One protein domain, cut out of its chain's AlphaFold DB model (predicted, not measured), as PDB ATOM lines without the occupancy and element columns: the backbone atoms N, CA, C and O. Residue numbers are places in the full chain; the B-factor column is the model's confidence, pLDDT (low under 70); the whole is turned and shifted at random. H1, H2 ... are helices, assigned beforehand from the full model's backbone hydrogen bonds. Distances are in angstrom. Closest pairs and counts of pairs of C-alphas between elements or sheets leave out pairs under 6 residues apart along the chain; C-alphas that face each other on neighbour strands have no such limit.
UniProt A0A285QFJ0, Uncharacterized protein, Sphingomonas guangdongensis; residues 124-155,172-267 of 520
ATOM      1  N   SER A 124     576.921 339.098 514.467       94.88
ATOM      2  CA  SER A 124     575.832 338.278 513.917       94.88
ATOM      3  C   SER A 124     575.586 337.019 514.752       94.88
ATOM      4  O   SER A 124     574.442 336.751 515.107       94.88
ATOM      5  N   ALA A 125     576.642 336.317 515.173       94.06
ATOM      6  CA  ALA A 125     576.526 335.146 516.045       94.06
ATOM      7  C   ALA A 125     576.006 335.519 517.448       94.06
ATOM      8  O   ALA A 125     575.210 334.785 518.045       94.06
ATOM      9  N   ALA A 126     576.415 336.682 517.970       93.69
ATOM     10  CA  ALA A 126     575.897 337.225 519.224       93.69
ATOM     11  C   ALA A 126     574.390 337.517 519.133       93.69
ATOM     12  O   ALA A 126     573.635 337.117 520.020       93.69
ATOM     13  N   PHE A 127     573.947 338.153 518.045       94.94
ATOM     14  CA  PHE A 127     572.528 338.390 517.780       94.94
ATOM     15  C   PHE A 127     571.734 337.084 517.662       94.94
ATOM     16  O   PHE A 127     570.725 336.931 518.346       94.94
ATOM     17  N   GLU A 128     572.203 336.123 516.859       94.50
ATOM     18  CA  GLU A 128     571.556 334.814 516.690       94.50
ATOM     19  C   GLU A 128     571.408 334.069 518.018       94.50
ATOM     20  O   GLU A 128     570.353 333.506 518.315       94.50
ATOM     21  N   THR A 129     572.453 334.098 518.847       92.75
ATOM     22  CA  THR A 129     572.425 333.494 520.181       92.75
ATOM     23  C   THR A 129     571.360 334.147 521.057       92.75
ATOM     24  O   THR A 129     570.562 333.432 521.665       92.75
ATOM     25  N   TYR A 130     571.305 335.480 521.068       92.75
ATOM     26  CA  TYR A 130     570.321 336.238 521.834       92.75
ATOM     27  C   TYR A 130     568.882 335.913 521.401       92.75
ATOM     28  O   TYR A 130     568.057 335.517 522.226       92.75
ATOM     29  N   VAL A 131     568.556 336.006 520.104       94.12
ATOM     30  CA  VAL A 131     567.178 335.756 519.633       94.12
ATOM     31  C   VAL A 131     566.757 334.294 519.768       94.12
ATOM     32  O   VAL A 131     565.583 334.017 520.017       94.12
ATOM     33  N   ARG A 132     567.700 333.348 519.684       92.19
ATOM     34  CA  ARG A 132     567.435 331.935 519.976       92.19
ATOM     35  C   ARG A 132     567.080 331.720 521.448       92.19
ATOM     36  O   ARG A 132     566.124 330.995 521.707       92.19
ATOM     37  N   GLY A 133     567.777 332.379 522.378       90.38
ATOM     38  CA  GLY A 133     567.416 332.369 523.802       90.38
ATOM     39  C   GLY A 133     565.992 332.889 524.035       90.38
ATOM     40  O   GLY A 133     565.177 332.240 524.696       90.38
ATOM     41  N   LYS A 134     565.618 333.987 523.358       91.38
ATOM     42  CA  LYS A 134     564.236 334.503 523.380       91.38
ATOM     43  C   LYS A 134     563.213 333.522 522.806       91.38
ATOM     44  O   LYS A 134     562.104 333.431 523.335       91.38
ATOM     45  N   ASP A 135     563.536 332.796 521.736       93.00
ATOM     46  CA  ASP A 135     562.620 331.810 521.142       93.00
ATOM     47  C   ASP A 135     562.463 330.567 522.025       93.00
ATOM     48  O   ASP A 135     561.357 330.044 522.156       93.00
ATOM     49  N   GLU A 136     563.532 330.117 522.679       89.06
ATOM     50  CA  GLU A 136     563.471 329.044 523.675       89.06
ATOM     51  C   GLU A 136     562.584 329.441 524.863       89.06
ATOM     52  O   GLU A 136     561.683 328.688 525.256       89.06
ATOM     53  N   ARG A 137     562.745 330.670 525.374       86.75
ATOM     54  CA  ARG A 137     561.870 331.215 526.422       86.75
ATOM     55  C   ARG A 137     560.421 331.315 525.956       86.75
ATOM     56  O   ARG A 137     559.524 330.915 526.693       86.75
ATOM     57  N   ARG A 138     560.174 331.783 524.728       91.19
ATOM     58  CA  ARG A 138     558.829 331.841 524.129       91.19
ATOM     59  C   ARG A 138     558.154 330.469 524.127       91.19
ATOM     60  O   ARG A 138     556.997 330.358 524.530       91.19
ATOM     61  N   ARG A 139     558.870 329.425 523.692       88.19
ATOM     62  CA  ARG A 139     558.360 328.044 523.690       88.19
ATOM     63  C   ARG A 139     558.037 327.590 525.106       88.19
ATOM     64  O   ARG A 139     556.927 327.141 525.348       88.19
ATOM     65  N   THR A 140     558.945 327.822 526.048       84.56
ATOM     66  CA  THR A 140     558.734 327.460 527.455       84.56
ATOM     67  C   THR A 140     557.502 328.148 528.051       84.56
ATOM     68  O   THR A 140     556.653 327.486 528.634       84.56
ATOM     69  N   LEU A 141     557.346 329.461 527.852       85.88
ATOM     70  CA  LEU A 141     556.168 330.201 528.320       85.88
ATOM     71  C   LEU A 141     554.874 329.700 527.664       85.88
ATOM     72  O   LEU A 141     553.844 329.613 528.328       85.88
ATOM     73  N   SER A 142     554.926 329.334 526.381       86.69
ATOM     74  CA  SER A 142     553.789 328.725 525.682       86.69
ATOM     75  C   SER A 142     553.434 327.355 526.263       86.69
ATOM     76  O   SER A 142     552.261 327.016 526.368       86.69
ATOM     77  N   ASP A 143     554.431 326.558 526.642       83.88
ATOM     78  CA  ASP A 143     554.227 325.244 527.248       83.88
ATOM     79  C   ASP A 143     553.580 325.380 528.635       83.88
ATOM     80  O   ASP A 143     552.623 324.663 528.929       83.88
ATOM     81  N   LEU A 144     554.024 326.352 529.442       83.81
ATOM     82  CA  LEU A 144     553.418 326.678 530.739       83.81
ATOM     83  C   LEU A 144     551.965 327.153 530.597       83.81
ATOM     84  O   LEU A 144     551.105 326.709 531.352       83.81
ATOM     85  N   ASP A 145     551.672 328.002 529.609       85.19
ATOM     86  CA  ASP A 145     550.308 328.472 529.324       85.19
ATOM     87  C   ASP A 145     549.388 327.297 528.943       85.19
ATOM     88  O   ASP A 145     548.271 327.181 529.448       85.19
ATOM     89  N   ARG A 146     549.889 326.340 528.143       84.31
ATOM     90  CA  ARG A 146     549.160 325.096 527.832       84.31
ATOM     91  C   ARG A 146     548.940 324.222 529.065       84.31
ATOM     92  O   ARG A 146     547.876 323.622 529.197       84.31
ATOM     93  N   MET A 147     549.918 324.136 529.965       82.75
ATOM     94  CA  MET A 147     549.767 323.395 531.219       82.75
ATOM     95  C   MET A 147     548.735 324.053 532.141       82.75
ATOM     96  O   MET A 147     547.914 323.340 532.712       82.75
ATOM     97  N   LEU A 148     548.719 325.386 532.251       83.00
ATOM     98  CA  LEU A 148     547.688 326.112 533.002       83.00
ATOM     99  C   LEU A 148     546.290 325.861 532.434       83.00
ATOM    100  O   LEU A 148     545.374 325.569 533.199       83.00
ATOM    101  N   ALA A 149     546.133 325.924 531.108       83.75
ATOM    102  CA  ALA A 149     544.863 325.610 530.456       83.75
ATOM    103  C   ALA A 149     544.406 324.177 530.781       83.75
ATOM    104  O   ALA A 149     543.271 323.971 531.199       83.75
ATOM    105  N   TRP A 150     545.323 323.204 530.711       81.88
ATOM    106  CA  TRP A 150     545.050 321.808 531.070       81.88
ATOM    107  C   TRP A 150     544.675 321.612 532.549       81.88
ATOM    108  O   TRP A 150     543.915 320.708 532.880       81.88
ATOM    109  N   VAL A 151     545.201 322.436 533.459       79.50
ATOM    110  CA  VAL A 151     544.814 322.392 534.877       79.50
ATOM    111  C   VAL A 151     543.410 322.973 535.097       79.50
ATOM    112  O   VAL A 151     542.698 322.490 535.981       79.50
ATOM    113  N   GLY A 152     543.028 323.994 534.323       76.75
ATOM    114  CA  GLY A 152     541.745 324.693 534.442       76.75
ATOM    115  C   GLY A 152     540.557 324.000 533.781       76.75
ATOM    116  O   GLY A 152     539.444 324.094 534.294       76.75
ATOM    117  N   GLU A 153     540.781 323.305 532.670       75.00
ATOM    118  CA  GLU A 153     539.735 322.641 531.889       75.00
ATOM    119  C   GLU A 153     539.798 321.121 532.096       75.00
ATOM    120  O   GLU A 153     540.850 320.496 531.975       75.00
ATOM    121  N   ASN A 154     538.662 320.501 532.434       58.62
ATOM    122  CA  ASN A 154     538.578 319.050 532.639       58.62
ATOM    123  C   ASN A 154     538.423 318.253 531.333       58.62
ATOM    124  O   ASN A 154     538.357 317.029 531.420       58.62
ATOM    125  N   ASP A 155     538.334 318.878 530.151       44.66
ATOM    126  CA  ASP A 155     538.119 318.112 528.923       44.66
ATOM    127  C   ASP A 155     538.429 318.845 527.607       44.66
ATOM    128  O   ASP A 155     538.317 320.059 527.493       44.66
ATOM    129  N   THR A 172     565.425 334.976 508.865       94.94
ATOM    130  CA  THR A 172     565.776 336.378 508.611       94.94
ATOM    131  C   THR A 172     565.351 337.285 509.776       94.94
ATOM    132  O   THR A 172     564.603 336.882 510.670       94.94
ATOM    133  N   LEU A 173     565.792 338.551 509.769       95.00
ATOM    134  CA  LEU A 173     565.297 339.558 510.721       95.00
ATOM    135  C   LEU A 173     563.769 339.722 510.636       95.00
ATOM    136  O   LEU A 173     563.103 339.851 511.662       95.00
ATOM    137  N   GLU A 174     563.209 339.669 509.427       94.94
ATOM    138  CA  GLU A 174     561.766 339.767 509.198       94.94
ATOM    139  C   GLU A 174     561.019 338.546 509.752       94.94
ATOM    140  O   GLU A 174     559.992 338.707 510.413       94.94
ATOM    141  N   ASP A 175     561.572 337.340 509.592       95.00
ATOM    142  CA  ASP A 175     561.006 336.123 510.186       95.00
ATOM    143  C   ASP A 175     560.969 336.192 511.711       95.00
ATOM    144  O   ASP A 175     559.956 335.845 512.322       95.00
ATOM    145  N   TRP A 176     562.052 336.661 512.339       95.62
ATOM    146  CA  TRP A 176     562.079 336.856 513.785       95.62
ATOM    147  C   TRP A 176     561.039 337.877 514.233       95.62
ATOM    148  O   TRP A 176     560.259 337.597 515.146       95.62
ATOM    149  N   ARG A 177     560.977 339.030 513.560       95.31
ATOM    150  CA  ARG A 177     560.000 340.078 513.863       95.31
ATOM    151  C   ARG A 177     558.567 339.568 513.734       95.31
ATOM    152  O   ARG A 177     557.751 339.853 514.605       95.31
ATOM    153  N   ARG A 178     558.274 338.778 512.699       95.19
ATOM    154  CA  ARG A 178     556.961 338.162 512.486       95.19
ATOM    155  C   ARG A 178     556.609 337.173 513.595       95.19
ATOM    156  O   ARG A 178     555.545 337.304 514.188       95.19
ATOM    157  N   VAL A 179     557.504 336.240 513.930       94.81
ATOM    158  CA  VAL A 179     557.251 335.223 514.969       94.81
ATOM    159  C   VAL A 179     556.994 335.857 516.335       94.81
ATOM    160  O   VAL A 179     556.046 335.481 517.025       94.81
ATOM    161  N   PHE A 180     557.816 336.825 516.744       95.19
ATOM    162  CA  PHE A 180     557.595 337.515 518.015       95.19
ATOM    163  C   PHE A 180     556.416 338.492 517.948       95.19
ATOM    164  O   PHE A 180     555.750 338.692 518.958       95.19
ATOM    165  N   GLY A 181     556.104 339.053 516.778       94.75
ATOM    166  CA  GLY A 181     554.900 339.855 516.564       94.75
ATOM    167  C   GLY A 181     553.615 339.044 516.751       94.75
ATOM    168  O   GLY A 181     552.724 339.471 517.476       94.75
ATOM    169  N   GLU A 182     553.536 337.846 516.169       94.50
ATOM    170  CA  GLU A 182     552.410 336.917 516.355       94.50
ATOM    171  C   GLU A 182     552.229 336.538 517.837       94.50
ATOM    172  O   GLU A 182     551.111 336.543 518.355       94.50
ATOM    173  N   GLU A 183     553.334 336.264 518.537       93.50
ATOM    174  CA  GLU A 183     553.335 335.973 519.975       93.50
ATOM    175  C   GLU A 183     552.844 337.161 520.812       93.50
ATOM    176  O   GLU A 183     552.037 336.989 521.729       93.50
ATOM    177  N   LEU A 184     553.318 338.365 520.490       90.62
ATOM    178  CA  LEU A 184     552.926 339.600 521.155       90.62
ATOM    179  C   LEU A 184     551.415 339.837 521.023       90.62
ATOM    180  O   LEU A 184     550.747 340.120 522.016       90.62
ATOM    181  N   GLU A 185     550.861 339.646 519.824       90.62
ATOM    182  CA  GLU A 185     549.421 339.750 519.583       90.62
ATOM    183  C   GLU A 185     548.611 338.703 520.339       90.62
ATOM    184  O   GLU A 185     547.567 339.017 520.913       90.62
ATOM    185  N   ALA A 186     549.080 337.455 520.359       90.50
ATOM    186  CA  ALA A 186     548.426 336.390 521.104       90.50
ATOM    187  C   ALA A 186     548.393 336.697 522.610       90.50
ATOM    188  O   ALA A 186     547.359 336.511 523.251       90.50
ATOM    189  N   ALA A 187     549.492 337.212 523.164       88.56
ATOM    190  CA  ALA A 187     549.576 337.578 524.571       88.56
ATOM    191  C   ALA A 187     548.713 338.810 524.912       88.56
ATOM    192  O   ALA A 187     548.034 338.811 525.940       88.56
ATOM    193  N   TYR A 188     548.644 339.820 524.034       85.31
ATOM    194  CA  TYR A 188     547.775 340.990 524.235       85.31
ATOM    195  C   TYR A 188     546.284 340.657 524.274       85.31
ATOM    196  O   TYR A 188     545.534 341.299 525.011       85.31
ATOM    197  N   LYS A 189     545.843 339.628 523.540       86.62
ATOM    198  CA  LYS A 189     544.456 339.140 523.626       86.62
ATOM    199  C   LYS A 189     544.092 338.620 525.021       86.62
ATOM    200  O   LYS A 189     542.913 338.618 525.353       86.62
ATOM    201  N   ILE A 190     545.076 338.189 525.814       83.38
ATOM    202  CA  ILE A 190     544.869 337.685 527.179       83.38
ATOM    203  C   ILE A 190     544.868 338.834 528.193       83.38
ATOM    204  O   ILE A 190     543.989 338.879 529.046       83.38
ATOM    205  N   VAL A 191     545.833 339.759 528.111       75.31
ATOM    206  CA  VAL A 191     545.970 340.846 529.108       75.31
ATOM    207  C   VAL A 191     544.998 342.011 528.900       75.31
ATOM    208  O   VAL A 191     544.827 342.819 529.805       75.31
ATOM    209  N   GLY A 192     544.346 342.087 527.736       64.94
ATOM    210  CA  GLY A 192     543.402 343.152 527.409       64.94
ATOM    211  C   GLY A 192     544.108 344.439 526.976       64.94
ATOM    212  O   GLY A 192     544.878 345.036 527.721       64.94
ATOM    213  N   THR A 193     543.784 344.892 525.761       59.09
ATOM    214  CA  THR A 193     544.219 346.147 525.102       59.09
ATOM    215  C   THR A 193     545.717 346.323 524.786       59.09
ATOM    216  O   THR A 193     546.593 346.288 525.645       59.09
ATOM    217  N   ARG A 194     546.007 346.626 523.508       54.56
ATOM    218  CA  ARG A 194     547.271 347.242 523.061       54.56
ATOM    219  C   ARG A 194     547.360 348.673 523.612       54.56
ATOM    220  O   ARG A 194     546.345 349.353 523.703       54.56
ATOM    221  N   GLY A 195     548.562 349.141 523.948       50.44
ATOM    222  CA  GLY A 195     548.796 350.526 524.397       50.44
ATOM    223  C   GLY A 195     548.547 350.780 525.890       50.44
ATOM    224  O   GLY A 195     549.039 351.770 526.424       50.44
ATOM    225  N   CYS A 196     547.892 349.851 526.591       47.03
ATOM    226  CA  CYS A 196     547.893 349.770 528.049       47.03
ATOM    227  C   CYS A 196     549.087 348.923 528.508       47.03
ATOM    228  O   CYS A 196     548.936 347.799 528.976       47.03
ATOM    229  N   GLU A 197     550.311 349.445 528.378       51.47
ATOM    230  CA  GLU A 197     551.484 348.821 529.028       51.47
ATOM    231  C   GLU A 197     551.366 348.808 530.562       51.47
ATOM    232  O   GLU A 197     552.156 348.178 531.261       51.47
ATOM    233  N   HIS A 198     550.350 349.495 531.073       48.28
ATOM    234  CA  HIS A 198     549.917 349.495 532.450       48.28
ATOM    235  C   HIS A 198     548.731 348.545 532.563       48.28
ATOM    236  O   HIS A 198     547.703 348.753 531.922       48.28
ATOM    237  N   VAL A 199     548.904 347.490 533.355       45.59
ATOM    238  CA  VAL A 199     547.869 346.489 533.630       45.59
ATOM    239  C   VAL A 199     546.595 347.219 534.079       45.59
ATOM    240  O   VAL A 199     546.650 347.901 535.105       45.59
ATOM    241  N   PRO A 200     545.459 347.091 533.365       36.28
ATOM    242  CA  PRO A 200     544.185 347.674 533.799       36.28
ATOM    243  C   PRO A 200     543.692 347.099 535.133       36.28
ATOM    244  O   PRO A 200     542.784 347.643 535.749       36.28
ATOM    245  N   ASP A 201     544.315 346.015 535.588       45.03
ATOM    246  CA  ASP A 201     543.908 345.226 536.736       45.03
ATOM    247  C   ASP A 201     545.107 344.953 537.660       45.03
ATOM    248  O   ASP A 201     545.497 343.819 537.949       45.03
ATOM    249  N   ALA A 202     545.754 346.034 538.109       48.31
ATOM    250  CA  ALA A 202     546.741 345.961 539.186       48.31
ATOM    251  C   ALA A 202     546.171 345.243 540.425       48.31
ATOM    252  O   ALA A 202     546.929 344.620 541.167       48.31
ATOM    253  N   ASP A 203     544.850 345.266 540.606       47.78
ATOM    254  CA  ASP A 203     544.141 344.518 541.639       47.78
ATOM    255  C   ASP A 203     544.194 342.999 541.394       47.78
ATOM    256  O   ASP A 203     544.527 342.254 542.314       47.78
ATOM    257  N   LEU A 204     544.011 342.524 540.158       51.66
ATOM    258  CA  LEU A 204     544.128 341.100 539.795       51.66
ATOM    259  C   LEU A 204     545.550 340.546 540.005       51.66
ATOM    260  O   LEU A 204     545.714 339.401 540.416       51.66
ATOM    261  N   VAL A 205     546.580 341.373 539.791       51.28
ATOM    262  CA  VAL A 205     547.989 341.019 540.064       51.28
ATOM    263  C   VAL A 205     548.310 341.084 541.562       51.28
ATOM    264  O   VAL A 205     549.015 340.216 542.078       51.28
ATOM    265  N   ARG A 206     547.809 342.101 542.282       53.22
ATOM    266  CA  ARG A 206     548.022 342.262 543.733       53.22
ATOM    267  C   ARG A 206     547.360 341.149 544.546       53.22
ATOM    268  O   ARG A 206     547.824 340.851 545.645       53.22
ATOM    269  N   LEU A 207     546.299 340.539 544.019       50.47
ATOM    270  CA  LEU A 207     545.512 339.524 544.716       50.47
ATOM    271  C   LEU A 207     546.150 338.127 544.791       50.47
ATOM    272  O   LEU A 207     545.611 337.283 545.503       50.47
ATOM    273  N   SER A 208     547.291 337.845 544.150       54.66
ATOM    274  CA  SER A 208     547.843 336.482 544.186       54.66
ATOM    275  C   SER A 208     549.360 336.415 544.341       54.66
ATOM    276  O   SER A 208     550.093 336.073 543.416       54.66
ATOM    277  N   ALA A 209     549.847 336.572 545.577       59.94
ATOM    278  CA  ALA A 209     551.128 335.962 545.958       59.94
ATOM    279  C   ALA A 209     551.163 334.459 545.583       59.94
ATOM    280  O   ALA A 209     552.205 333.946 545.196       59.94
ATOM    281  N   SER A 210     549.996 333.802 545.604       62.94
ATOM    282  CA  SER A 210     549.787 332.406 545.217       62.94
ATOM    283  C   SER A 210     549.965 332.100 543.725       62.94
ATOM    284  O   SER A 210     550.165 330.939 543.386       62.94
ATOM    285  N   SER A 211     549.883 333.073 542.809       67.38
ATOM    286  CA  SER A 211     550.037 332.776 541.374       67.38
ATOM    287  C   SER A 211     551.497 332.607 540.963       67.38
ATOM    288  O   SER A 211     551.769 331.842 540.041       67.38
ATOM    289  N   TYR A 212     552.431 333.264 541.663       68.50
ATOM    290  CA  TYR A 212     553.865 333.028 541.476       68.50
ATOM    291  C   TYR A 212     554.217 331.592 541.842       68.50
ATOM    292  O   TYR A 212     554.798 330.900 541.014       68.50
ATOM    293  N   ASP A 213     553.736 331.118 542.995       70.50
ATOM    294  CA  ASP A 213     553.932 329.732 543.430       70.50
ATOM    295  C   ASP A 213     553.425 328.735 542.369       70.50
ATOM    296  O   ASP A 213     554.088 327.744 542.076       70.50
ATOM    297  N   ILE A 214     552.284 329.024 541.723       71.75
ATOM    298  CA  ILE A 214     551.749 328.195 540.628       71.75
ATOM    299  C   ILE A 214     552.691 328.194 539.417       71.75
ATOM    300  O   ILE A 214     552.960 327.131 538.854       71.75
ATOM    301  N   ILE A 215     553.171 329.362 538.983       70.81
ATOM    302  CA  ILE A 215     554.072 329.468 537.825       70.81
ATOM    303  C   ILE A 215     555.410 328.787 538.119       70.81
ATOM    304  O   ILE A 215     555.921 328.083 537.252       70.81
ATOM    305  N   ASP A 216     555.951 328.938 539.326       69.69
ATOM    306  CA  ASP A 216     557.202 328.304 539.739       69.69
ATOM    307  C   ASP A 216     557.086 326.791 539.807       69.69
ATOM    308  O   ASP A 216     557.940 326.074 539.280       69.69
ATOM    309  N   ASP A 217     556.004 326.293 540.401       69.81
ATOM    310  CA  ASP A 217     555.715 324.868 540.420       69.81
ATOM    311  C   ASP A 217     555.639 324.338 538.975       69.81
ATOM    312  O   ASP A 217     556.250 323.317 538.655       69.81
ATOM    313  N   LEU A 218     554.970 325.056 538.062       69.56
ATOM    314  CA  LEU A 218     554.883 324.697 536.637       69.56
ATOM    315  C   LEU A 218     556.225 324.773 535.904       69.56
ATOM    316  O   LEU A 218     556.528 323.903 535.088       69.56
ATOM    317  N   ALA A 219     557.053 325.760 536.216       69.06
ATOM    318  CA  ALA A 219     558.397 325.911 535.679       69.06
ATOM    319  C   ALA A 219     559.331 324.774 536.107       69.06
ATOM    320  O   ALA A 219     560.130 324.262 535.319       69.06
ATOM    321  N   ILE A 220     559.224 324.347 537.365       69.44
ATOM    322  CA  ILE A 220     559.929 323.171 537.874       69.44
ATOM    323  C   ILE A 220     559.395 321.910 537.175       69.44
ATOM    324  O   ILE A 220     560.185 321.026 536.827       69.44
ATOM    325  N   MET A 221     558.082 321.846 536.919       63.69
ATOM    326  CA  MET A 221     557.399 320.742 536.232       63.69
ATOM    327  C   MET A 221     557.732 320.617 534.741       63.69
ATOM    328  O   MET A 221     557.733 319.497 534.237       63.69
ATOM    329  N   SER A 222     558.019 321.712 534.027       62.62
ATOM    330  CA  SER A 222     558.329 321.689 532.586       62.62
ATOM    331  C   SER A 222     559.699 321.073 532.266       62.62
ATOM    332  O   SER A 222     560.061 320.894 531.102       62.62
ATOM    333  N   ARG A 223     560.469 320.699 533.295       66.25
ATOM    334  CA  ARG A 223     561.645 319.830 533.171       66.25
ATOM    335  C   ARG A 223     561.219 318.431 532.697       66.25
ATOM    336  O   ARG A 223     560.093 318.020 532.953       66.25
ATOM    337  N   PRO A 224     562.095 317.653 532.033       56.09
ATOM    338  CA  PRO A 224     561.710 316.484 531.230       56.09
ATOM    339  C   PRO A 224     561.271 315.231 532.026       56.09
ATOM    340  O   PRO A 224     561.590 314.109 531.639       56.09
ATOM    341  N   ASN A 225     560.515 315.371 533.121       65.25
ATOM    342  CA  ASN A 225     559.924 314.258 533.862       65.25
ATOM    343  C   ASN A 225     558.381 314.350 533.926       65.25
ATOM    344  O   ASN A 225     557.825 314.817 534.922       65.25
ATOM    345  N   PRO A 226     557.670 313.829 532.907       55.22
ATOM    346  CA  PRO A 226     556.205 313.819 532.850       55.22
ATOM    347  C   PRO A 226     555.520 313.117 534.035       55.22
ATOM    348  O   PRO A 226     554.384 313.444 534.376       55.22
ATOM    349  N   ALA A 227     556.189 312.160 534.688       61.97
ATOM    350  CA  ALA A 227     555.631 311.452 535.841       61.97
ATOM    351  C   ALA A 227     555.561 312.340 537.099       61.97
ATOM    352  O   ALA A 227     554.658 312.175 537.923       61.97
ATOM    353  N   ALA A 228     556.471 313.314 537.227       65.00
ATOM    354  CA  ALA A 228     556.458 314.286 538.320       65.00
ATOM    355  C   ALA A 228     555.275 315.262 538.202       65.00
ATOM    356  O   ALA A 228     554.655 315.598 539.211       65.00
ATOM    357  N   ILE A 229     554.908 315.623 536.966       62.16
ATOM    358  CA  ILE A 229     553.805 316.539 536.641       62.16
ATOM    359  C   ILE A 229     552.493 316.019 537.253       62.16
ATOM    360  O   ILE A 229     551.881 316.675 538.095       62.16
ATOM    361  N   GLY A 230     552.106 314.777 536.942       65.56
ATOM    362  CA  GLY A 230     550.848 314.202 537.437       65.56
ATOM    363  C   GLY A 230     550.759 314.067 538.965       65.56
ATOM    364  O   GLY A 230     549.667 314.172 539.523       65.56
ATOM    365  N   SER A 231     551.880 313.838 539.658       68.00
ATOM    366  CA  SER A 231     551.903 313.761 541.125       68.00
ATOM    367  C   SER A 231     551.785 315.130 541.784       68.00
ATOM    368  O   SER A 231     551.103 315.253 542.799       68.00
ATOM    369  N   LEU A 232     552.419 316.148 541.205       63.34
ATOM    370  CA  LEU A 232     552.408 317.491 541.762       63.34
ATOM    371  C   LEU A 232     551.076 318.195 541.504       63.34
ATOM    372  O   LEU A 232     550.546 318.774 542.432       63.34
ATOM    373  N   ILE A 233     550.440 318.033 540.337       67.06
ATOM    374  CA  ILE A 233     549.076 318.551 540.107       67.06
ATOM    375  C   ILE A 233     548.084 318.015 541.143       67.06
ATOM    376  O   ILE A 233     547.222 318.754 541.618       67.06
ATOM    377  N   ARG A 234     548.210 316.739 541.532       70.31
ATOM    378  CA  ARG A 234     547.408 316.175 542.628       70.31
ATOM    379  C   ARG A 234     547.707 316.859 543.964       70.31
ATOM    380  O   ARG A 234     546.777 317.092 544.725       70.31
ATOM    381  N   GLU A 235     548.964 317.197 544.229       73.00
ATOM    382  CA  GLU A 235     549.395 317.911 545.434       73.00
ATOM    383  C   GLU A 235     548.951 319.388 545.432       73.00
ATOM    384  O   GLU A 235     548.408 319.859 546.425       73.00
ATOM    385  N   THR A 236     549.072 320.110 544.317       67.62
ATOM    386  CA  THR A 236     548.608 321.498 544.168       67.62
ATOM    387  C   THR A 236     547.082 321.582 544.275       67.62
ATOM    388  O   THR A 236     546.567 322.478 544.944       67.62
ATOM    389  N   LYS A 237     546.345 320.607 543.706       70.75
ATOM    390  CA  LYS A 237     544.895 320.452 543.937       70.75
ATOM    391  C   LYS A 237     544.601 320.167 545.412       70.75
ATOM    392  O   LYS A 237     543.747 320.820 545.992       70.75
ATOM    393  N   ARG A 238     545.348 319.256 546.048       73.56
ATOM    394  CA  ARG A 238     545.195 318.917 547.476       73.56
ATOM    395  C   ARG A 238     545.446 320.108 548.407       73.56
ATOM    396  O   ARG A 238     544.825 320.182 549.461       73.56
ATOM    397  N   ARG A 239     546.336 321.030 548.036       71.50
ATOM    398  CA  ARG A 239     546.623 322.254 548.801       71.50
ATOM    399  C   ARG A 239     545.546 323.337 548.660       71.50
ATOM    400  O   ARG A 239     545.713 324.406 549.236       71.50
ATOM    401  N   GLY A 240     544.484 323.106 547.882       69.25
ATOM    402  CA  GLY A 240     543.431 324.098 547.633       69.25
ATOM    403  C   GLY A 240     543.884 325.288 546.777       69.25
ATOM    404  O   GLY A 240     543.109 326.206 546.529       69.25
ATOM    405  N   ILE A 241     545.128 325.279 546.279       65.81
ATOM    406  CA  ILE A 241     545.723 326.382 545.501       65.81
ATOM    407  C   ILE A 241     544.959 326.597 544.181       65.81
ATOM    408  O   ILE A 241     544.860 327.718 543.682       65.81
ATOM    409  N   LEU A 242     544.378 325.521 543.642       62.78
ATOM    410  CA  LEU A 242     543.643 325.496 542.375       62.78
ATOM    411  C   LEU A 242     542.116 325.576 542.535       62.78
ATOM    412  O   LEU A 242     541.407 325.519 541.536       62.78
ATOM    413  N   GLU A 243     541.590 325.691 543.759       61.38
ATOM    414  CA  GLU A 243     540.136 325.687 544.000       61.38
ATOM    415  C   GLU A 243     539.472 327.049 543.723       61.38
ATOM    416  O   GLU A 243     538.253 327.129 543.583       61.38
ATOM    417  N   GLY A 244     540.258 328.120 543.558       66.31
ATOM    418  CA  GLY A 244     539.770 329.432 543.133       66.31
ATOM    419  C   GLY A 244     540.102 329.716 541.669       66.31
ATOM    420  O   GLY A 244     541.269 329.918 541.337       66.31
ATOM    421  N   GLY A 245     539.091 329.827 540.796       73.12
ATOM    422  CA  GLY A 245     539.279 330.214 539.384       73.12
ATOM    423  C   GLY A 245     540.071 331.520 539.193       73.12
ATOM    424  O   GLY A 245     540.773 331.684 538.198       73.12
ATOM    425  N   HIS A 246     540.052 332.405 540.193       76.94
ATOM    426  CA  HIS A 246     540.837 333.640 540.226       76.94
ATOM    427  C   HIS A 246     542.358 333.411 540.205       76.94
ATOM    428  O   HIS A 246     543.055 334.131 539.494       76.94
ATOM    429  N   SER A 247     542.885 332.398 540.909       77.88
ATOM    430  CA  SER A 247     544.333 332.118 540.943       77.88
ATOM    431  C   SER A 247     544.859 331.690 539.573       77.88
ATOM    432  O   SER A 247     545.949 332.091 539.163       77.88
ATOM    433  N   LEU A 248     544.067 330.901 538.838       78.69
ATOM    434  CA  LEU A 248     544.428 330.441 537.499       78.69
ATOM    435  C   LEU A 248     544.380 331.583 536.478       78.69
ATOM    436  O   LEU A 248     545.290 331.718 535.662       78.69
ATOM    437  N   MET A 249     543.345 332.429 536.545       79.81
ATOM    438  CA  MET A 249     543.258 333.629 535.707       79.81
ATOM    439  C   MET A 249     544.434 334.576 535.958       79.81
ATOM    440  O   MET A 249     545.045 335.046 535.000       79.81
ATOM    441  N   ALA A 250     544.804 334.796 537.224       79.19
ATOM    442  CA  ALA A 250     545.955 335.618 537.585       79.19
ATOM    443  C   ALA A 250     547.277 335.027 537.062       79.19
ATOM    444  O   ALA A 250     548.070 335.744 536.451       79.19
ATOM    445  N   ALA A 251     547.492 333.713 537.211       80.00
ATOM    446  CA  ALA A 251     548.670 333.032 536.665       80.00
ATOM    447  C   ALA A 251     548.745 333.150 535.131       80.00
ATOM    448  O   ALA A 251     549.805 333.439 534.574       80.00
ATOM    449  N   ARG A 252     547.611 333.000 534.434       83.88
ATOM    450  CA  ARG A 252     547.536 333.147 532.974       83.88
ATOM    451  C   ARG A 252     547.826 334.578 532.519       83.88
ATOM    452  O   ARG A 252     548.578 334.773 531.565       83.88
ATOM    453  N   ALA A 253     547.283 335.577 533.213       81.25
ATOM    454  CA  ALA A 253     547.587 336.982 532.950       81.25
ATOM    455  C   ALA A 253     549.083 337.281 533.162       81.25
ATOM    456  O   ALA A 253     549.714 337.924 532.323       81.25
ATOM    457  N   GLN A 254     549.684 336.751 534.232       79.75
ATOM    458  CA  GLN A 254     551.119 336.882 534.498       79.75
ATOM    459  C   GLN A 254     551.980 336.235 533.407       79.75
ATOM    460  O   GLN A 254     552.900 336.886 532.906       79.75
ATOM    461  N   LEU A 255     551.666 335.008 532.971       83.19
ATOM    462  CA  LEU A 255     552.360 334.384 531.838       83.19
ATOM    463  C   LEU A 255     552.223 335.218 530.564       83.19
ATOM    464  O   LEU A 255     553.202 335.408 529.844       83.19
ATOM    465  N   ALA A 256     551.036 335.754 530.282       84.75
ATOM    466  CA  ALA A 256     550.834 336.614 529.126       84.75
ATOM    467  C   ALA A 256     551.689 337.892 529.202       84.75
ATOM    468  O   ALA A 256     552.334 338.243 528.215       84.75
ATOM    469  N   HIS A 257     551.814 338.534 530.367       81.31
ATOM    470  CA  HIS A 257     552.752 339.647 530.548       81.31
ATOM    471  C   HIS A 257     554.207 339.246 530.275       81.31
ATOM    472  O   HIS A 257     554.926 339.972 529.585       81.31
ATOM    473  N   MET A 258     554.641 338.074 530.746       82.44
ATOM    474  CA  MET A 258     555.990 337.561 530.469       82.44
ATOM    475  C   MET A 258     556.212 337.338 528.969       82.44
ATOM    476  O   MET A 258     557.269 337.692 528.441       82.44
ATOM    477  N   ARG A 259     555.205 336.800 528.270       88.00
ATOM    478  CA  ARG A 259     555.226 336.604 526.812       88.00
ATOM    479  C   ARG A 259     555.338 337.939 526.077       88.00
ATOM    480  O   ARG A 259     556.204 338.067 525.213       88.00
ATOM    481  N   VAL A 260     554.559 338.949 526.480       85.38
ATOM    482  CA  VAL A 260     554.658 340.328 525.960       85.38
ATOM    483  C   VAL A 260     556.078 340.866 526.129       85.38
ATOM    484  O   VAL A 260     556.676 341.333 525.161       85.38
ATOM    485  N   THR A 261     556.650 340.782 527.334       84.38
ATOM    486  CA  THR A 261     558.004 341.289 527.600       84.38
ATOM    487  C   THR A 261     559.066 340.553 526.778       84.38
ATOM    488  O   THR A 261     559.914 341.195 526.159       84.38
ATOM    489  N   ASN A 262     559.012 339.219 526.720       88.56
ATOM    490  CA  ASN A 262     559.951 338.416 525.936       88.56
ATOM    491  C   ASN A 262     559.883 338.754 524.438       88.56
ATOM    492  O   ASN A 262     560.918 338.976 523.809       88.56
ATOM    493  N   ALA A 263     558.668 338.835 523.888       91.06
ATOM    494  CA  ALA A 263     558.443 339.176 522.491       91.06
ATOM    495  C   ALA A 263     558.936 340.590 522.156       91.06
ATOM    496  O   ALA A 263     559.669 340.754 521.182       91.06
ATOM    497  N   LYS A 264     558.620 341.594 522.988       88.81
ATOM    498  CA  LYS A 264     559.117 342.968 522.813       88.81
ATOM    499  C   LYS A 264     560.640 343.031 522.809       88.81
ATOM    500  O   LYS A 264     561.217 343.583 521.884       88.81
ATOM    501  N   ASN A 265     561.301 342.399 523.779       89.31
ATOM    502  CA  ASN A 265     562.765 342.393 523.839       89.31
ATOM    503  C   ASN A 265     563.408 341.792 522.586       89.31
ATOM    504  O   ASN A 265     564.450 342.273 522.142       89.31
ATOM    505  N   ALA A 266     562.798 340.753 522.013       92.94
ATOM    506  CA  ALA A 266     563.273 340.160 520.774       92.94
ATOM    507  C   ALA A 266     563.019 341.068 519.559       92.94
ATOM    508  O   ALA A 266     563.933 341.281 518.768       92.94
ATOM    509  N   ILE A 267     561.820 341.652 519.436       93.25
ATOM    510  CA  ILE A 267     561.477 342.614 518.373       93.25
ATOM    511  C   ILE A 267     562.424 343.818 518.406       93.25
ATOM    512  O   ILE A 267     562.954 344.223 517.375       93.25
TER     513      ILE A 267
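This is residues 124 to 155 and 172 to 267 of the 520 residues of an uncharacterized protein of Sphingomonas guangdongensis (UniProt A0A285QFJ0). Three long helices, H1, H2 and H6, lie side by side as a bundle, with H6 running against the other two; near one end of it H4 crosses H1 and H6 steeply, and H5 folds back close beside H4. The short H3 sits by H6. The printed part has 128 residues with six named helices, H1 to H6 in chain order, and no named strand; its class is all helix. It is compact, with a radius of gyration of the C-alphas of 15.8 A and spans of 49 by 36 by 26 A.

H1, residues 124 to 152, touches the hub H6, residues 245 to 267, opposite ways at a shallow tilt of 14 degrees; their closest C-alphas, of Val 131 and Ala 266, are 6.0 A apart. H2, residues 173 to 191, touches H6 opposite ways at a shallow tilt of 23 degrees, closest at the C-alphas of Ala 187 and Ala 256, 4.8 A. H4, residues 209 to 221, touches H6 with residues 210 to 215 alone, at a steep tilt of 66 degrees, closest at the C-alphas of Ser 211 and Ala 251, 4.9 A. H5, residues 226 to 238, is close to H4 but not clearly touching, closest at the C-alphas of Met 221 and Ile 229, 5.5 A. H3, residues 202 to 206, only just touches H6, with 3 pairs of C-alphas within 8 A, closest at Leu 204 and Ala 250, 6.2 A. In H1, H3 and H6 every O i to N i+4 pair is within hydrogen-bond range; in H2 14 of 15, in H4 8 of 9, in H5 6 of 9.

H1 begins at C-alpha 124 (575.832, 338.278, 513.917) and is 42.0 A long; H2 measures 26.7 A. H6, 33.0 A, ends at C-alpha 267 (561.477, 342.614, 518.373).

Residues 156 to 171 are not printed, and C-alphas 155 and 172 are 38.9 A apart across the cut. Of the links printed whole, none is long. The mean pLDDT of the printed part is 76.1; 47 residues are under 70, among them 192 to 212 and 216 to 233.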